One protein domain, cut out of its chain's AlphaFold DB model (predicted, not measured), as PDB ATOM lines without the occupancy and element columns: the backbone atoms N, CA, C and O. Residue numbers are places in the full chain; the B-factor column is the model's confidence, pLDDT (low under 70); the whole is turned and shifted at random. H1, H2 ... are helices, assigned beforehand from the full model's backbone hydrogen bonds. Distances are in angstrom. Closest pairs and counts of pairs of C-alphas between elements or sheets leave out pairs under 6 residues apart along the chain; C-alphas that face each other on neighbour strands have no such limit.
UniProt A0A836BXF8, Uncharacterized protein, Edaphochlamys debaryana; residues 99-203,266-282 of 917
ATOM      1  N   ALA A  99     230.287 153.894 137.965       44.94
ATOM      2  CA  ALA A  99     231.279 154.848 137.441       44.94
ATOM      3  C   ALA A  99     232.734 154.593 137.899       44.94
ATOM      4  O   ALA A  99     233.461 155.515 138.273       44.94
ATOM      5  N   CYS A 100     233.151 153.325 137.892       51.56
ATOM      6  CA  CYS A 100     234.481 152.918 138.326       51.56
ATOM      7  C   CYS A 100     235.541 153.462 137.350       51.56
ATOM      8  O   CYS A 100     235.337 153.424 136.135       51.56
ATOM      9  N   SER A 101     236.681 153.958 137.848       63.72
ATOM     10  CA  SER A 101     237.767 154.372 136.949       63.72
ATOM     11  C   SER A 101     238.312 153.155 136.180       63.72
ATOM     12  O   SER A 101     238.293 152.043 136.718       63.72
ATOM     13  N   PRO A 102     238.849 153.322 134.953       69.75
ATOM     14  CA  PRO A 102     239.414 152.203 134.190       69.75
ATOM     15  C   PRO A 102     240.486 151.420 134.967       69.75
ATOM     16  O   PRO A 102     240.561 150.196 134.878       69.75
ATOM     17  N   GLU A 103     241.273 152.118 135.792       67.69
ATOM     18  CA  GLU A 103     242.273 151.526 136.686       67.69
ATOM     19  C   GLU A 103     241.645 150.681 137.801       67.69
ATOM     20  O   GLU A 103     242.134 149.592 138.110       67.69
ATOM     21  N   ALA A 104     240.552 151.154 138.406       66.94
ATOM     22  CA  ALA A 104     239.855 150.429 139.461       66.94
ATOM     23  C   ALA A 104     239.109 149.200 138.909       66.94
ATOM     24  O   ALA A 104     239.149 148.149 139.548       66.94
ATOM     25  N   ALA A 105     238.552 149.277 137.694       71.19
ATOM     26  CA  ALA A 105     237.995 148.125 136.982       71.19
ATOM     27  C   ALA A 105     239.075 147.073 136.646       71.19
ATOM     28  O   ALA A 105     238.907 145.890 136.947       71.19
ATOM     29  N   ALA A 106     240.227 147.496 136.111       73.56
ATOM     30  CA  ALA A 106     241.355 146.599 135.844       73.56
ATOM     31  C   ALA A 106     241.916 145.962 137.132       73.56
ATOM     32  O   ALA A 106     242.258 144.777 137.148       73.56
ATOM     33  N   CYS A 107     241.975 146.725 138.228       72.06
ATOM     34  CA  CYS A 107     242.367 146.227 139.546       72.06
ATOM     35  C   CYS A 107     241.373 145.186 140.083       72.06
ATOM     36  O   CYS A 107     241.801 144.123 140.531       72.06
ATOM     37  N   ALA A 108     240.068 145.459 139.984       77.62
ATOM     38  CA  ALA A 108     239.000 144.553 140.393       77.62
ATOM     39  C   ALA A 108     239.061 143.221 139.635       77.62
ATOM     40  O   ALA A 108     239.093 142.158 140.253       77.62
ATOM     41  N   GLN A 109     239.174 143.268 138.304       77.19
ATOM     42  CA  GLN A 109     239.258 142.059 137.489       77.19
ATOM     43  C   GLN A 109     240.549 141.272 137.764       77.19
ATOM     44  O   GLN A 109     240.504 140.053 137.917       77.19
ATOM     45  N   ALA A 110     241.689 141.951 137.930       78.19
ATOM     46  CA  ALA A 110     242.941 141.295 138.301       78.19
ATOM     47  C   ALA A 110     242.913 140.683 139.716       78.19
ATOM     48  O   ALA A 110     243.568 139.666 139.938       78.19
ATOM     49  N   ALA A 111     242.193 141.276 140.672       81.81
ATOM     50  CA  ALA A 111     241.983 140.695 141.999       81.81
ATOM     51  C   ALA A 111     241.088 139.447 141.916       81.81
ATOM     52  O   ALA A 111     241.461 138.396 142.440       81.81
ATOM     53  N   LEU A 112     239.975 139.536 141.177       84.12
ATOM     54  CA  LEU A 112     239.024 138.445 140.978       84.12
ATOM     55  C   LEU A 112     239.654 137.227 140.287       84.12
ATOM     56  O   LEU A 112     239.556 136.122 140.807       84.12
ATOM     57  N   THR A 113     240.361 137.404 139.164       81.25
ATOM     58  CA  THR A 113     241.005 136.281 138.450       81.25
ATOM     59  C   THR A 113     241.984 135.512 139.344       81.25
ATOM     60  O   THR A 113     242.067 134.288 139.271       81.25
ATOM     61  N   ARG A 114     242.711 136.218 140.219       82.12
ATOM     62  CA  ARG A 114     243.622 135.596 141.194       82.12
ATOM     63  C   ARG A 114     242.859 134.868 142.292       82.12
ATOM     64  O   ARG A 114     243.280 133.790 142.695       82.12
ATOM     65  N   PHE A 115     241.772 135.458 142.779       88.12
ATOM     66  CA  PHE A 115     240.921 134.849 143.791       88.12
ATOM     67  C   PHE A 115     240.274 133.560 143.285       88.12
ATOM     68  O   PHE A 115     240.400 132.542 143.954       88.12
ATOM     69  N   GLU A 116     239.689 133.558 142.086       86.44
ATOM     70  CA  GLU A 116     239.077 132.353 141.508       86.44
ATOM     71  C   GLU A 116     240.099 131.235 141.272       86.44
ATOM     72  O   GLU A 116     239.795 130.068 141.504       86.44
ATOM     73  N   ALA A 117     241.343 131.563 140.906       79.44
ATOM     74  CA  ALA A 117     242.411 130.568 140.819       79.44
ATOM     75  C   ALA A 117     242.736 129.921 142.183       79.44
ATOM     76  O   ALA A 117     243.014 128.723 142.238       79.44
ATOM     77  N   VAL A 118     242.665 130.683 143.283       84.31
ATOM     78  CA  VAL A 118     242.811 130.158 144.655       84.31
ATOM     79  C   VAL A 118     241.569 129.372 145.080       84.31
ATOM     80  O   VAL A 118     241.701 128.269 145.603       84.31
ATOM     81  N   ALA A 119     240.371 129.893 144.821       87.44
ATOM     82  CA  ALA A 119     239.105 129.249 145.155       87.44
ATOM     83  C   ALA A 119     238.955 127.892 144.445       87.44
ATOM     84  O   ALA A 119     238.578 126.913 145.084       87.44
ATOM     85  N   ALA A 120     239.334 127.802 143.166       83.19
ATOM     86  CA  ALA A 120     239.360 126.553 142.405       83.19
ATOM     87  C   ALA A 120     240.422 125.557 142.910       83.19
ATOM     88  O   ALA A 120     240.233 124.347 142.799       83.19
ATOM     89  N   ASP A 121     241.535 126.036 143.472       78.88
ATOM     90  CA  ASP A 121     242.523 125.162 144.111       78.88
ATOM     91  C   ASP A 121     242.016 124.641 145.460       78.88
ATOM     92  O   ASP A 121     242.116 123.445 145.710       78.88
ATOM     93  N   LEU A 122     241.379 125.481 146.280       85.31
ATOM     94  CA  LEU A 122     240.757 125.057 147.541       85.31
ATOM     95  C   LEU A 122     239.570 124.103 147.322       85.31
ATOM     96  O   LEU A 122     239.473 123.099 148.023       85.31
ATOM     97  N   ALA A 123     238.717 124.357 146.323       82.94
ATOM     98  CA  ALA A 123     237.569 123.508 145.981       82.94
ATOM     99  C   ALA A 123     237.973 122.053 145.696       82.94
ATOM    100  O   ALA A 123     237.302 121.123 146.141       82.94
ATOM    101  N   ARG A 124     239.115 121.844 145.025       80.38
ATOM    102  CA  ARG A 124     239.659 120.503 144.747       80.38
ATOM    103  C   ARG A 124     240.086 119.730 145.997       80.38
ATOM    104  O   ARG A 124     240.226 118.522 145.906       80.38
ATOM    105  N   GLY A 125     240.278 120.385 147.144       77.31
ATOM    106  CA  GLY A 125     240.491 119.727 148.441       77.31
ATOM    107  C   GLY A 125     239.289 119.804 149.396       77.31
ATOM    108  O   GLY A 125     239.410 119.428 150.563       77.31
ATOM    109  N   GLY A 126     238.142 120.313 148.932       84.75
ATOM    110  CA  GLY A 126     236.903 120.430 149.703       84.75
ATOM    111  C   GLY A 126     236.961 121.390 150.903       84.75
ATOM    112  O   GLY A 126     237.778 122.309 150.983       84.75
ATOM    113  N   ALA A 127     236.064 121.179 151.870       86.19
ATOM    114  CA  ALA A 127     235.917 122.075 153.022       86.19
ATOM    115  C   ALA A 127     237.139 122.092 153.956       86.19
ATOM    116  O   ALA A 127     237.523 123.158 154.442       86.19
ATOM    117  N   GLU A 128     237.784 120.942 154.197       87.31
ATOM    118  CA  GLU A 128     238.937 120.876 155.108       87.31
ATOM    119  C   GLU A 128     240.158 121.596 154.527       87.31
ATOM    120  O   GLU A 128     240.894 122.235 155.274       87.31
ATOM    121  N   ALA A 129     240.325 121.605 153.201       85.44
ATOM    122  CA  ALA A 129     241.316 122.434 152.522       85.44
ATOM    123  C   ALA A 129     241.130 123.931 152.803       85.44
ATOM    124  O   ALA A 129     242.059 124.603 153.259       85.44
ATOM    125  N   ALA A 130     239.917 124.452 152.594       89.12
ATOM    126  CA  ALA A 130     239.590 125.846 152.895       89.12
ATOM    127  C   ALA A 130     239.762 126.162 154.396       89.12
ATOM    128  O   ALA A 130     240.299 127.211 154.764       89.12
ATOM    129  N   ALA A 131     239.376 125.231 155.272       89.19
ATOM    130  CA  ALA A 131     239.504 125.382 156.716       89.19
ATOM    131  C   ALA A 131     240.969 125.355 157.194       89.19
ATOM    132  O   ALA A 131     241.340 126.140 158.072       89.19
ATOM    133  N   ALA A 132     241.806 124.487 156.622       87.56
ATOM    134  CA  ALA A 132     243.235 124.402 156.905       87.56
ATOM    135  C   ALA A 132     243.989 125.619 156.347       87.56
ATOM    136  O   ALA A 132     244.833 126.183 157.043       87.56
ATOM    137  N   PHE A 133     243.623 126.101 155.155       89.94
ATOM    138  CA  PHE A 133     244.138 127.344 154.574       89.94
ATOM    139  C   PHE A 133     243.885 128.560 155.481       89.94
ATOM    140  O   PHE A 133     244.818 129.316 155.770       89.94
ATOM    141  N   LEU A 134     242.657 128.727 155.992       92.12
ATOM    142  CA  LEU A 134     242.350 129.804 156.938       92.12
ATOM    143  C   LEU A 134     243.062 129.612 158.280       92.12
ATOM    144  O   LEU A 134     243.719 130.547 158.738       92.12
ATOM    145  N   ARG A 135     243.026 128.409 158.878       91.06
ATOM    146  CA  ARG A 135     243.820 128.091 160.085       91.06
ATOM    147  C   ARG A 135     245.279 128.510 159.894       91.06
ATOM    148  O   ARG A 135     245.853 129.147 160.772       91.06
ATOM    149  N   LEU A 136     245.871 128.214 158.738       89.38
ATOM    150  CA  LEU A 136     247.268 128.515 158.443       89.38
ATOM    151  C   LEU A 136     247.546 130.026 158.343       89.38
ATOM    152  O   LEU A 136     248.551 130.477 158.892       89.38
ATOM    153  N   TRP A 137     246.649 130.808 157.727       91.81
ATOM    154  CA  TRP A 137     246.714 132.280 157.709       91.81
ATOM    155  C   TRP A 137     246.560 132.914 159.098       91.81
ATOM    156  O   TRP A 137     247.272 133.871 159.408       91.81
ATOM    157  N   PHE A 138     245.669 132.375 159.934       92.62
ATOM    158  CA  PHE A 138     245.327 132.871 161.274       92.62
ATOM    159  C   PHE A 138     246.141 132.205 162.406       92.62
ATOM    160  O   PHE A 138     245.627 131.947 163.492       92.62
ATOM    161  N   HIS A 139     247.427 131.907 162.172       88.38
ATOM    162  CA  HIS A 139     248.361 131.353 163.174       88.38
ATOM    163  C   HIS A 139     247.936 130.031 163.855       88.38
ATOM    164  O   HIS A 139     248.421 129.702 164.937       88.38
ATOM    165  N   GLY A 140     247.071 129.246 163.218       86.88
ATOM    166  CA  GLY A 140     246.495 128.013 163.759       86.88
ATOM    167  C   GLY A 140     245.192 128.211 164.541       86.88
ATOM    168  O   GLY A 140     244.690 127.235 165.093       86.88
ATOM    169  N   ALA A 141     244.636 129.428 164.596       86.69
ATOM    170  CA  ALA A 141     243.363 129.685 165.263       86.69
ATOM    171  C   ALA A 141     242.226 128.845 164.640       86.69
ATOM    172  O   ALA A 141     242.139 128.771 163.408       86.69
ATOM    173  N   PRO A 142     241.342 128.231 165.451       87.62
ATOM    174  CA  PRO A 142     240.169 127.518 164.956       87.62
ATOM    175  C   PRO A 142     239.314 128.383 164.024       87.62
ATOM    176  O   PRO A 142     239.121 129.574 164.267       87.62
ATOM    177  N   VAL A 143     238.732 127.782 162.980       88.69
ATOM    178  CA  VAL A 143     237.871 128.515 162.028       88.69
ATOM    179  C   VAL A 143     236.647 129.129 162.726       88.69
ATOM    180  O   VAL A 143     236.198 130.199 162.337       88.69
ATOM    181  N   SER A 144     236.178 128.525 163.827       86.88
ATOM    182  CA  SER A 144     235.128 129.071 164.702       86.88
ATOM    183  C   SER A 144     235.454 130.437 165.311       86.88
ATOM    184  O   SER A 144     234.536 131.168 165.693       86.88
ATOM    185  N   ASP A 145     236.738 130.780 165.428       89.56
ATOM    186  CA  ASP A 145     237.213 132.030 166.026       89.56
ATOM    187  C   ASP A 145     237.431 133.114 164.963       89.56
ATOM    188  O   ASP A 145     237.450 134.305 165.291       89.56
ATOM    189  N   VAL A 146     237.544 132.716 163.693       92.56
ATOM    190  CA  VAL A 146     237.559 133.618 162.541       92.56
ATOM    191  C   VAL A 146     236.136 134.140 162.321       92.56
ATOM    192  O   VAL A 146     235.171 133.383 162.227       92.56
ATOM    193  N   ARG A 147     235.977 135.463 162.266       93.94
ATOM    194  CA  ARG A 147     234.705 136.116 161.925       93.94
ATOM    195  C   ARG A 147     234.746 136.601 160.481       93.94
ATOM    196  O   ARG A 147     235.830 136.823 159.938       93.94
ATOM    197  N   ARG A 148     233.584 136.838 159.868       93.25
ATOM    198  CA  ARG A 148     233.507 137.289 158.466       93.25
ATOM    199  C   ARG A 148     234.317 138.567 158.198       93.25
ATOM    200  O   ARG A 148     234.954 138.668 157.159       93.25
ATOM    201  N   GLY A 149     234.379 139.497 159.151       92.62
ATOM    202  CA  GLY A 149     235.216 140.696 159.043       92.62
ATOM    203  C   GLY A 149     236.725 140.411 159.056       92.62
ATOM    204  O   GLY A 149     237.487 141.088 158.378       92.62
ATOM    205  N   ASN A 150     237.176 139.373 159.776       94.38
ATOM    206  CA  ASN A 150     238.573 138.934 159.700       94.38
ATOM    207  C   ASN A 150     238.889 138.368 158.308       94.38
ATOM    208  O   ASN A 150     239.968 138.619 157.774       94.38
ATOM    209  N   LEU A 151     237.949 137.618 157.718       94.06
ATOM    210  CA  LEU A 151     238.069 137.091 156.359       94.06
ATOM    211  C   LEU A 151     238.097 138.218 155.315       94.06
ATOM    212  O   LEU A 151     238.974 138.206 154.455       94.06
ATOM    213  N   THR A 152     237.206 139.212 155.388       94.38
ATOM    214  CA  THR A 152     237.211 140.334 154.431       94.38
ATOM    215  C   THR A 152     238.472 141.194 154.547       94.38
ATOM    216  O   THR A 152     238.986 141.634 153.520       94.38
ATOM    217  N   ASP A 153     239.038 141.376 155.745       93.12
ATOM    218  CA  ASP A 153     240.339 142.040 155.909       93.12
ATOM    219  C   ASP A 153     241.506 141.202 155.338       93.12
ATOM    220  O   ASP A 153     242.397 141.762 154.695       93.12
ATOM    221  N   LEU A 154     241.486 139.868 155.482       92.88
ATOM    222  CA  LEU A 154     242.461 138.973 154.836       92.88
ATOM    223  C   LEU A 154     242.344 139.005 153.300       92.88
ATOM    224  O   LEU A 154     243.357 139.020 152.604       92.88
ATOM    225  N   LEU A 155     241.128 139.041 152.752       92.31
ATOM    226  CA  LEU A 155     240.905 139.120 151.304       92.31
ATOM    227  C   LEU A 155     241.316 140.493 150.739       92.31
ATOM    228  O   LEU A 155     241.965 140.555 149.690       92.31
ATOM    229  N   ALA A 156     241.027 141.580 151.464       91.38
ATOM    230  CA  ALA A 156     241.523 142.923 151.159       91.38
ATOM    231  C   ALA A 156     243.061 142.960 151.124       91.38
ATOM    232  O   ALA A 156     243.654 143.516 150.197       91.38
ATOM    233  N   TYR A 157     243.703 142.293 152.082       88.44
ATOM    234  CA  TYR A 157     245.151 142.151 152.136       88.44
ATOM    235  C   TYR A 157     245.723 141.352 150.955       88.44
ATOM    236  O   TYR A 157     246.579 141.848 150.223       88.44
ATOM    237  N   ALA A 158     245.246 140.123 150.744       86.00
ATOM    238  CA  ALA A 158     245.859 139.166 149.823       86.00
ATOM    239  C   ALA A 158     245.633 139.493 148.334       86.00
ATOM    240  O   ALA A 158     246.501 139.214 147.497       86.00
ATOM    241  N   PHE A 159     244.481 140.079 147.988       86.81
ATOM    242  CA  PHE A 159     244.081 140.294 146.590       86.81
ATOM    243  C   PHE A 159     244.093 141.767 146.166       86.81
ATOM    244  O   PHE A 159     244.455 142.050 145.020       86.81
ATOM    245  N   PHE A 160     243.780 142.693 147.080       85.06
ATOM    246  CA  PHE A 160     243.751 144.138 146.810       85.06
ATOM    247  C   PHE A 160     244.969 144.902 147.352       85.06
ATOM    248  O   PHE A 160     245.173 146.044 146.944       85.06
ATOM    249  N   TYR A 161     245.806 144.274 148.192       82.38
ATOM    250  CA  TYR A 161     246.998 144.876 148.817       82.38
ATOM    251  C   TYR A 161     246.665 146.049 149.746       82.38
ATOM    252  O   TYR A 161     247.491 146.924 150.001       82.38
ATOM    253  N   GLU A 162     245.443 146.037 150.281       86.31
ATOM    254  CA  GLU A 162     244.908 147.080 151.145       86.31
ATOM    255  C   GLU A 162     245.050 146.734 152.630       86.31
ATOM    256  O   GLU A 162     245.153 145.572 153.031       86.31
ATOM    257  N   ARG A 163     245.040 147.768 153.477       82.06
ATOM    258  CA  ARG A 163     245.180 147.608 154.938       82.06
ATOM    259  C   ARG A 163     243.928 147.086 155.637       82.06
ATOM    260  O   ARG A 163     244.044 146.596 156.756       82.06
ATOM    261  N   SER A 164     242.763 147.234 155.017       88.12
ATOM    262  CA  SER A 164     241.480 146.771 155.544       88.12
ATOM    263  C   SER A 164     240.420 146.698 154.447       88.12
ATOM    264  O   SER A 164     240.506 147.375 153.417       88.12
ATOM    265  N   SER A 165     239.370 145.933 154.719       90.31
ATOM    266  CA  SER A 165     238.119 145.898 153.957       90.31
ATOM    267  C   SER A 165     237.526 147.295 153.718       90.31
ATOM    268  O   SER A 165     237.092 147.600 152.608       90.31
ATOM    269  N   ALA A 166     237.590 148.187 154.712       90.69
ATOM    270  CA  ALA A 166     237.112 149.568 154.600       90.69
ATOM    271  C   ALA A 166     237.843 150.392 153.514       90.69
ATOM    272  O   ALA A 166     237.222 151.233 152.866       90.69
ATOM    273  N   ALA A 167     239.135 150.141 153.266       88.44
ATOM    274  CA  ALA A 167     239.873 150.811 152.191       88.44
ATOM    275  C   ALA A 167     239.418 150.336 150.796       88.44
ATOM    276  O   ALA A 167     239.238 151.147 149.889       88.44
ATOM    277  N   VAL A 168     239.132 149.037 150.642       87.19
ATOM    278  CA  VAL A 168     238.554 148.466 149.409       87.19
ATOM    279  C   VAL A 168     237.134 149.002 149.167       87.19
ATOM    280  O   VAL A 168     236.784 149.358 148.040       87.19
ATOM    281  N   GLN A 169     236.330 149.135 150.228       88.25
ATOM    282  CA  GLN A 169     234.997 149.748 150.173       88.25
ATOM    283  C   GLN A 169     235.057 151.222 149.744       88.25
ATOM    284  O   GLN A 169     234.293 151.624 148.869       88.25
ATOM    285  N   ALA A 170     235.999 152.009 150.279       87.94
ATOM    286  CA  ALA A 170     236.205 153.408 149.887       87.94
ATOM    287  C   ALA A 170     236.600 153.579 148.404       87.94
ATOM    288  O   ALA A 170     236.349 154.630 147.818       87.94
ATOM    289  N   ARG A 171     237.164 152.537 147.779       83.75
ATOM    290  CA  ARG A 171     237.470 152.472 146.337       83.75
ATOM    291  C   ARG A 171     236.286 152.003 145.473       83.75
ATOM    292  O   ARG A 171     236.460 151.793 144.277       83.75
ATOM    293  N   GLY A 172     235.102 151.802 146.059       83.12
ATOM    294  CA  GLY A 172     233.904 151.304 145.370       83.12
ATOM    295  C   GLY A 172     233.889 149.790 145.115       83.12
ATOM    296  O   GLY A 172     232.937 149.282 144.532       83.12
ATOM    297  N   LEU A 173     234.906 149.051 145.577       85.69
ATOM    298  CA  LEU A 173     235.084 147.615 145.311       85.69
ATOM    299  C   LEU A 173     234.539 146.711 146.436       85.69
ATOM    300  O   LEU A 173     234.759 145.502 146.437       85.69
ATOM    301  N   GLY A 174     233.798 147.291 147.386       85.69
ATOM    302  CA  GLY A 174     233.158 146.578 148.497       85.69
ATOM    303  C   GLY A 174     232.269 145.390 148.087       85.69
ATOM    304  O   GLY A 174     232.427 144.328 148.685       85.69
ATOM    305  N   PRO A 175     231.385 145.509 147.071       85.81
ATOM    306  CA  PRO A 175     230.540 144.395 146.628       85.81
ATOM    307  C   PRO A 175     231.342 143.178 146.148       85.81
ATOM    308  O   PRO A 175     231.026 142.053 146.521       85.81
ATOM    309  N   LEU A 176     232.431 143.406 145.404       87.12
ATOM    310  CA  LEU A 176     233.331 142.341 144.956       87.12
ATOM    311  C   LEU A 176     234.033 141.659 146.140       87.12
ATOM    312  O   LEU A 176     234.149 140.437 146.164       87.12
ATOM    313  N   LEU A 177     234.468 142.433 147.141       89.00
ATOM    314  CA  LEU A 177     235.100 141.885 148.345       89.00
ATOM    315  C   LEU A 177     234.136 141.009 149.165       89.00
ATOM    316  O   LEU A 177     234.547 139.964 149.666       89.00
ATOM    317  N   GLU A 178     232.869 141.411 149.294       88.69
ATOM    318  CA  GLU A 178     231.846 140.582 149.944       88.69
ATOM    319  C   GLU A 178     231.539 139.322 149.126       88.69
ATOM    320  O   GLU A 178     231.503 138.244 149.708       88.69
ATOM    321  N   ALA A 179     231.438 139.412 147.794       86.38
ATOM    322  CA  ALA A 179     231.234 138.244 146.930       86.38
ATOM    323  C   ALA A 179     232.386 137.220 147.036       86.38
ATOM    324  O   ALA A 179     232.152 136.013 147.099       86.38
ATOM    325  N   MET A 180     233.636 137.689 147.142       91.75
ATOM    326  CA  MET A 180     234.793 136.829 147.430       91.75
ATOM    327  C   MET A 180     234.700 136.181 148.826       91.75
ATOM    328  O   MET A 180     235.070 135.017 148.996       91.75
ATOM    329  N   ALA A 181     234.190 136.900 149.831       92.31
ATOM    330  CA  ALA A 181     233.964 136.342 151.165       92.31
ATOM    331  C   ALA A 181     232.833 135.298 151.172       92.31
ATOM    332  O   ALA A 181     233.001 134.243 151.780       92.31
ATOM    333  N   ASP A 182     231.736 135.539 150.447       87.12
ATOM    334  CA  ASP A 182     230.645 134.577 150.251       87.12
ATOM    335  C   ASP A 182     231.139 133.296 149.553       87.12
ATOM    336  O   ASP A 182     230.841 132.194 150.015       87.12
ATOM    337  N   ARG A 183     231.970 133.409 148.505       89.94
ATOM    338  CA  ARG A 183     232.571 132.236 147.838       89.94
ATOM    339  C   ARG A 183     233.477 131.438 148.783       89.94
ATOM    340  O   ARG A 183     233.411 130.212 148.775       89.94
ATOM    341  N   MET A 184     234.266 132.096 149.639       91.94
ATOM    342  CA  MET A 184     235.061 131.409 150.672       91.94
ATOM    343  C   MET A 184     234.194 130.748 151.757       91.94
ATOM    344  O   MET A 184     234.507 129.635 152.176       91.94
ATOM    345  N   GLU A 185     233.104 131.384 152.202       90.12
ATOM    346  CA  GLU A 185     232.146 130.767 153.135       90.12
ATOM    347  C   GLU A 185     231.460 129.538 152.508       90.12
ATOM    348  O   GLU A 185     231.301 128.525 153.188       90.12
ATOM    349  N   GLY A 186     231.149 129.571 151.206       86.62
ATOM    350  CA  GLY A 186     230.629 128.419 150.458       86.62
ATOM    351  C   GLY A 186     231.613 127.244 150.359       86.62
ATOM    352  O   GLY A 186     231.212 126.091 150.527       86.62
ATOM    353  N   LEU A 187     232.909 127.521 150.168       88.06
ATOM    354  CA  LEU A 187     233.954 126.488 150.202       88.06
ATOM    355  C   LEU A 187     234.065 125.839 151.591       88.06
ATOM    356  O   LEU A 187     234.140 124.617 151.691       88.06
ATOM    357  N   LEU A 188     234.008 126.634 152.668       88.00
ATOM    358  CA  LEU A 188     233.993 126.118 154.045       88.00
ATOM    359  C   LEU A 188     232.733 125.298 154.367       88.00
ATOM    360  O   LEU A 188     232.795 124.400 155.202       88.00
ATOM    361  N   ALA A 189     231.603 125.600 153.723       84.12
ATOM    362  CA  ALA A 189     230.354 124.854 153.872       84.12
ATOM    363  C   ALA A 189     230.359 123.497 153.139       84.12
ATOM    364  O   ALA A 189     229.453 122.693 153.358       84.12
ATOM    365  N   GLY A 190     231.360 123.224 152.292       71.06
ATOM    366  CA  GLY A 190     231.475 121.964 151.554       71.06
ATOM    367  C   GLY A 190     230.588 121.877 150.312       71.06
ATOM    368  O   GLY A 190     230.090 120.798 150.001       71.06
ATOM    369  N   ALA A 191     230.385 122.993 149.604       51.66
ATOM    370  CA  ALA A 191     229.707 122.997 148.309       51.66
ATOM    371  C   ALA A 191     230.534 122.245 147.238       51.66
ATOM    372  O   ALA A 191     231.438 122.818 146.640       51.66
ATOM    373  N   ASP A 192     230.190 120.966 147.066       39.19
ATOM    374  CA  ASP A 192     230.601 119.968 146.060       39.19
ATOM    375  C   ASP A 192     232.113 119.855 145.719       39.19
ATOM    376  O   ASP A 192     232.652 120.653 144.946       39.19
ATOM    377  N   PRO A 193     232.834 118.845 146.253       38.28
ATOM    378  CA  PRO A 193     234.211 118.576 145.857       38.28
ATOM    379  C   PRO A 193     234.268 117.901 144.478       38.28
ATOM    380  O   PRO A 193     233.728 116.814 144.273       38.28
ATOM    381  N   GLY A 194     235.015 118.502 143.548       43.72
ATOM    382  CA  GLY A 194     235.377 117.847 142.286       43.72
ATOM    383  C   GLY A 194     236.124 116.514 142.504       43.72
ATOM    384  O   GLY A 194     236.697 116.297 143.574       43.72
ATOM    385  N   PRO A 195     236.158 115.618 141.498       37.69
ATOM    386  CA  PRO A 195     236.428 114.181 141.676       37.69
ATOM    387  C   PRO A 195     237.819 113.767 142.206       37.69
ATOM    388  O   PRO A 195     238.012 112.590 142.502       37.69
ATOM    389  N   ASP A 196     238.763 114.696 142.387       38.44
ATOM    390  CA  ASP A 196     240.173 114.427 142.733       38.44
ATOM    391  C   ASP A 196     240.522 114.751 144.212       38.44
ATOM    392  O   ASP A 196     241.658 115.085 144.553       38.44
ATOM    393  N   GLY A 197     239.529 114.679 145.106       42.47
ATOM    394  CA  GLY A 197     239.537 115.263 146.461       42.47
ATOM    395  C   GLY A 197     240.673 114.951 147.469       42.47
ATOM    396  O   GLY A 197     241.047 115.858 148.220       42.47
ATOM    397  N   PRO A 198     241.202 113.713 147.604       36.66
ATOM    398  CA  PRO A 198     241.923 113.331 148.827       36.66
ATOM    399  C   PRO A 198     243.385 113.800 148.913       36.66
ATOM    400  O   PRO A 198     243.908 113.946 150.019       36.66
ATOM    401  N   GLU A 199     244.063 114.047 147.789       39.41
ATOM    402  CA  GLU A 199     245.513 114.316 147.785       39.41
ATOM    403  C   GLU A 199     245.852 115.748 148.246       39.41
ATOM    404  O   GLU A 199     246.861 115.987 148.912       39.41
ATOM    405  N   LEU A 200     244.965 116.711 147.971       36.72
ATOM    406  CA  LEU A 200     245.187 118.127 148.278       36.72
ATOM    407  C   LEU A 200     244.905 118.472 149.752       36.72
ATOM    408  O   LEU A 200     245.585 119.313 150.333       36.72
ATOM    409  N   ALA A 201     243.958 117.783 150.398       35.62
ATOM    410  CA  ALA A 201     243.692 117.959 151.829       35.62
ATOM    411  C   ALA A 201     244.917 117.593 152.696       35.62
ATOM    412  O   ALA A 201     245.209 118.277 153.681       35.62
ATOM    413  N   ALA A 202     245.692 116.578 152.294       39.47
ATOM    414  CA  ALA A 202     246.934 116.187 152.965       39.47
ATOM    415  C   ALA A 202     248.043 117.259 152.863       39.47
ATOM    416  O   ALA A 202     248.800 117.457 153.820       39.47
ATOM    417  N   ALA A 203     248.104 118.001 151.752       41.19
ATOM    418  CA  ALA A 203     249.063 119.094 151.549       41.19
ATOM    419  C   ALA A 203     248.893 120.222 152.591       41.19
ATOM    420  O   ALA A 203     249.870 120.747 153.125       41.19
ATOM    421  N   ALA A 266     220.667 134.016 155.023       35.59
ATOM    422  CA  ALA A 266     221.332 133.853 156.314       35.59
ATOM    423  C   ALA A 266     221.264 132.403 156.842       35.59
ATOM    424  O   ALA A 266     221.574 132.176 158.014       35.59
ATOM    425  N   ALA A 267     220.871 131.426 156.015       39.03
ATOM    426  CA  ALA A 267     220.938 130.023 156.396       39.03
ATOM    427  C   ALA A 267     222.412 129.611 156.455       39.03
ATOM    428  O   ALA A 267     223.080 129.509 155.434       39.03
ATOM    429  N   ALA A 268     222.902 129.409 157.680       49.41
ATOM    430  CA  ALA A 268     224.234 128.896 157.981       49.41
ATOM    431  C   ALA A 268     225.403 129.630 157.287       49.41
ATOM    432  O   ALA A 268     226.243 129.007 156.642       49.41
ATOM    433  N   ARG A 269     225.541 130.948 157.523       59.38
ATOM    434  CA  ARG A 269     226.875 131.574 157.418       59.38
ATOM    435  C   ARG A 269     227.835 130.807 158.327       59.38
ATOM    436  O   ARG A 269     227.642 130.801 159.544       59.38
ATOM    437  N   VAL A 270     228.851 130.173 157.741       79.12
ATOM    438  CA  VAL A 270     229.833 129.363 158.482       79.12
ATOM    439  C   VAL A 270     230.625 130.231 159.462       79.12
ATOM    440  O   VAL A 270     230.941 129.796 160.569       79.12
ATOM    441  N   LEU A 271     230.905 131.481 159.083       86.69
ATOM    442  CA  LEU A 271     231.580 132.457 159.930       86.69
ATOM    443  C   LEU A 271     230.563 133.414 160.559       86.69
ATOM    444  O   LEU A 271     229.731 134.026 159.886       86.69
ATOM    445  N   ALA A 272     230.663 133.600 161.875       86.12
ATOM    446  CA  ALA A 272     229.848 134.588 162.571       86.12
ATOM    447  C   ALA A 272     230.208 136.029 162.126       86.12
ATOM    448  O   ALA A 272     231.367 136.303 161.787       86.12
ATOM    449  N   PRO A 273     229.241 136.968 162.132       89.12
ATOM    450  CA  PRO A 273     229.468 138.353 161.716       89.12
ATOM    451  C   PRO A 273     230.396 139.124 162.672       89.12
ATOM    452  O   PRO A 273     230.622 138.728 163.816       89.12
ATOM    453  N   GLY A 274     230.898 140.271 162.203       89.12
ATOM    454  CA  GLY A 274     231.812 141.145 162.948       89.12
ATOM    455  C   GLY A 274     233.286 140.765 162.779       89.12
ATOM    456  O   GLY A 274     233.649 140.055 161.843       89.12
ATOM    457  N   THR A 275     234.136 141.251 163.684       88.94
ATOM    458  CA  THR A 275     235.580 140.971 163.739       88.94
ATOM    459  C   THR A 275     235.960 140.434 165.118       88.94
ATOM    460  O   THR A 275     235.481 140.918 166.143       88.94
ATOM    461  N   ASN A 276     236.842 139.437 165.163       91.50
ATOM    462  CA  ASN A 276     237.490 138.982 166.390       91.50
ATOM    463  C   ASN A 276     238.913 139.576 166.458       91.50
ATOM    464  O   ASN A 276     239.753 139.200 165.639       91.50
ATOM    465  N   PRO A 277     239.230 140.468 167.417       87.31
ATOM    466  CA  PRO A 277     240.550 141.103 167.509       87.31
ATOM    467  C   PRO A 277     241.682 140.148 167.930       87.31
ATOM    468  O   PRO A 277     242.856 140.508 167.788       87.31
ATOM    469  N   ALA A 278     241.351 138.953 168.443       87.00
ATOM    470  CA  ALA A 278     242.316 137.898 168.757       87.00
ATOM    471  C   ALA A 278     242.698 137.058 167.522       87.00
ATOM    472  O   ALA A 278     243.844 136.627 167.410       87.00
ATOM    473  N   ALA A 279     241.778 136.879 166.566       88.44
ATOM    474  CA  ALA A 279     242.023 136.163 165.313       88.44
ATOM    475  C   ALA A 279     242.733 137.074 164.295       88.44
ATOM    476  O   ALA A 279     242.126 137.619 163.372       88.44
ATOM    477  N   ARG A 280     244.042 137.274 164.480       88.69
ATOM    478  CA  ARG A 280     244.890 138.025 163.541       88.69
ATOM    479  C   ARG A 280     245.456 137.095 162.471       88.69
ATOM    480  O   ARG A 280     245.913 136.004 162.799       88.69
ATOM    481  N   PHE A 281     245.427 137.531 161.215       91.81
ATOM    482  CA  PHE A 281     246.139 136.863 160.128       91.81
ATOM    483  C   PHE A 281     247.550 137.436 159.970       91.81
ATOM    484  O   PHE A 281     247.820 138.554 160.406       91.81
ATOM    485  N   MET A 282     248.427 136.677 159.312       90.62
ATOM    486  CA  MET A 282     249.808 137.059 159.005       90.62
ATOM    487  C   MET A 282     249.903 138.260 158.039       90.62
ATOM    488  O   MET A 282     250.004 138.090 156.824       90.62
TER     489      MET A 282
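What this domain is: This is residues 99 to 203 and 266 to 282 of the 917 residues of an uncharacterized protein of Edaphochlamys debaryana (UniProt A0A836BXF8). Two helices, H1 and H5, run side by side the same way, and H3 crosses both of them, its end packing on H1. The beginning of H2, residues 126 to 131, meets the end of H5, residues 184 to 188, at a steep corner, with the small helix H6 beside H2, and the short H4 folds back into H5 at the other end. Of 122 residues printed, 74 are in six named helices, H1 to H6 in chain order; there is no named strand, and the class is all helix. The whole is compact, with a radius of gyration of the C-alphas of 14.4 A, and spans 43 by 33 by 29 A.

Where its parts are: Find C-alpha 102 at (239.414, 152.203, 134.190); from there H1, residues 102 to 123, runs 31.1 A to C-alpha 123 at (237.569, 123.508, 145.981). Next come H2, residues 126 to 137, 17.3 A long, and H3, residues 148 to 160, 17.0 A long. H4 is residues 165 to 170. Look then for H5, residues 174 to 188, 21.2 A long. H6, residues 198 to 203, ends at C-alpha 203 at (249.063, 119.094, 151.549).

How they stand to each other: Start at the hub, H5, which touches H1, H2, H3 and H4. H1 and H5 run the same way at a shallow tilt of 3 degrees; their closest C-alphas, Ala 123 and Leu 187, are 6.3 A apart. H3 touches H5 at a steep tilt of 67 degrees, only just short of about perpendicular, with the C-alphas of Thr 152 and Ala 181 closest at 6.1 A. Residues 159 to 160 of H3 touch H1; the closest C-alphas, Ala 111 and Phe 159, are 5.1 A apart. H4 and H5 form a helical hairpin at 27 degrees, closest at the C-alphas of Val 168 and Gly 174, 5.8 A. H2 touches H5 at a steep tilt of 61 degrees, with the C-alphas of Ala 127 and Leu 188 4.6 A apart at the closest, and touches H1 only at the corner. H6 touches H2, the closest C-alphas being those of Ala 129 and Ala 201 at 5.1 A. In H2, H3, H4 and H5 every O i to N i+4 pair is within hydrogen-bond range; in H1 17 of 18 are, and in H6 0 of 2, with 1 of 3 O i to N i+3 pairs.

The domain as a whole: The C-alphas farthest apart, Ala 99 and Ala 202, are 44.5 A apart. Residues 204 to 265 are not printed, and C-alphas 203 and 266 are 31.8 A apart across the cut. Residues 266 to 282 hold no named element. No link between the helices is long. The pLDDT is under 70 in residues 99 to 104, 191 to 203 and 266 to 269.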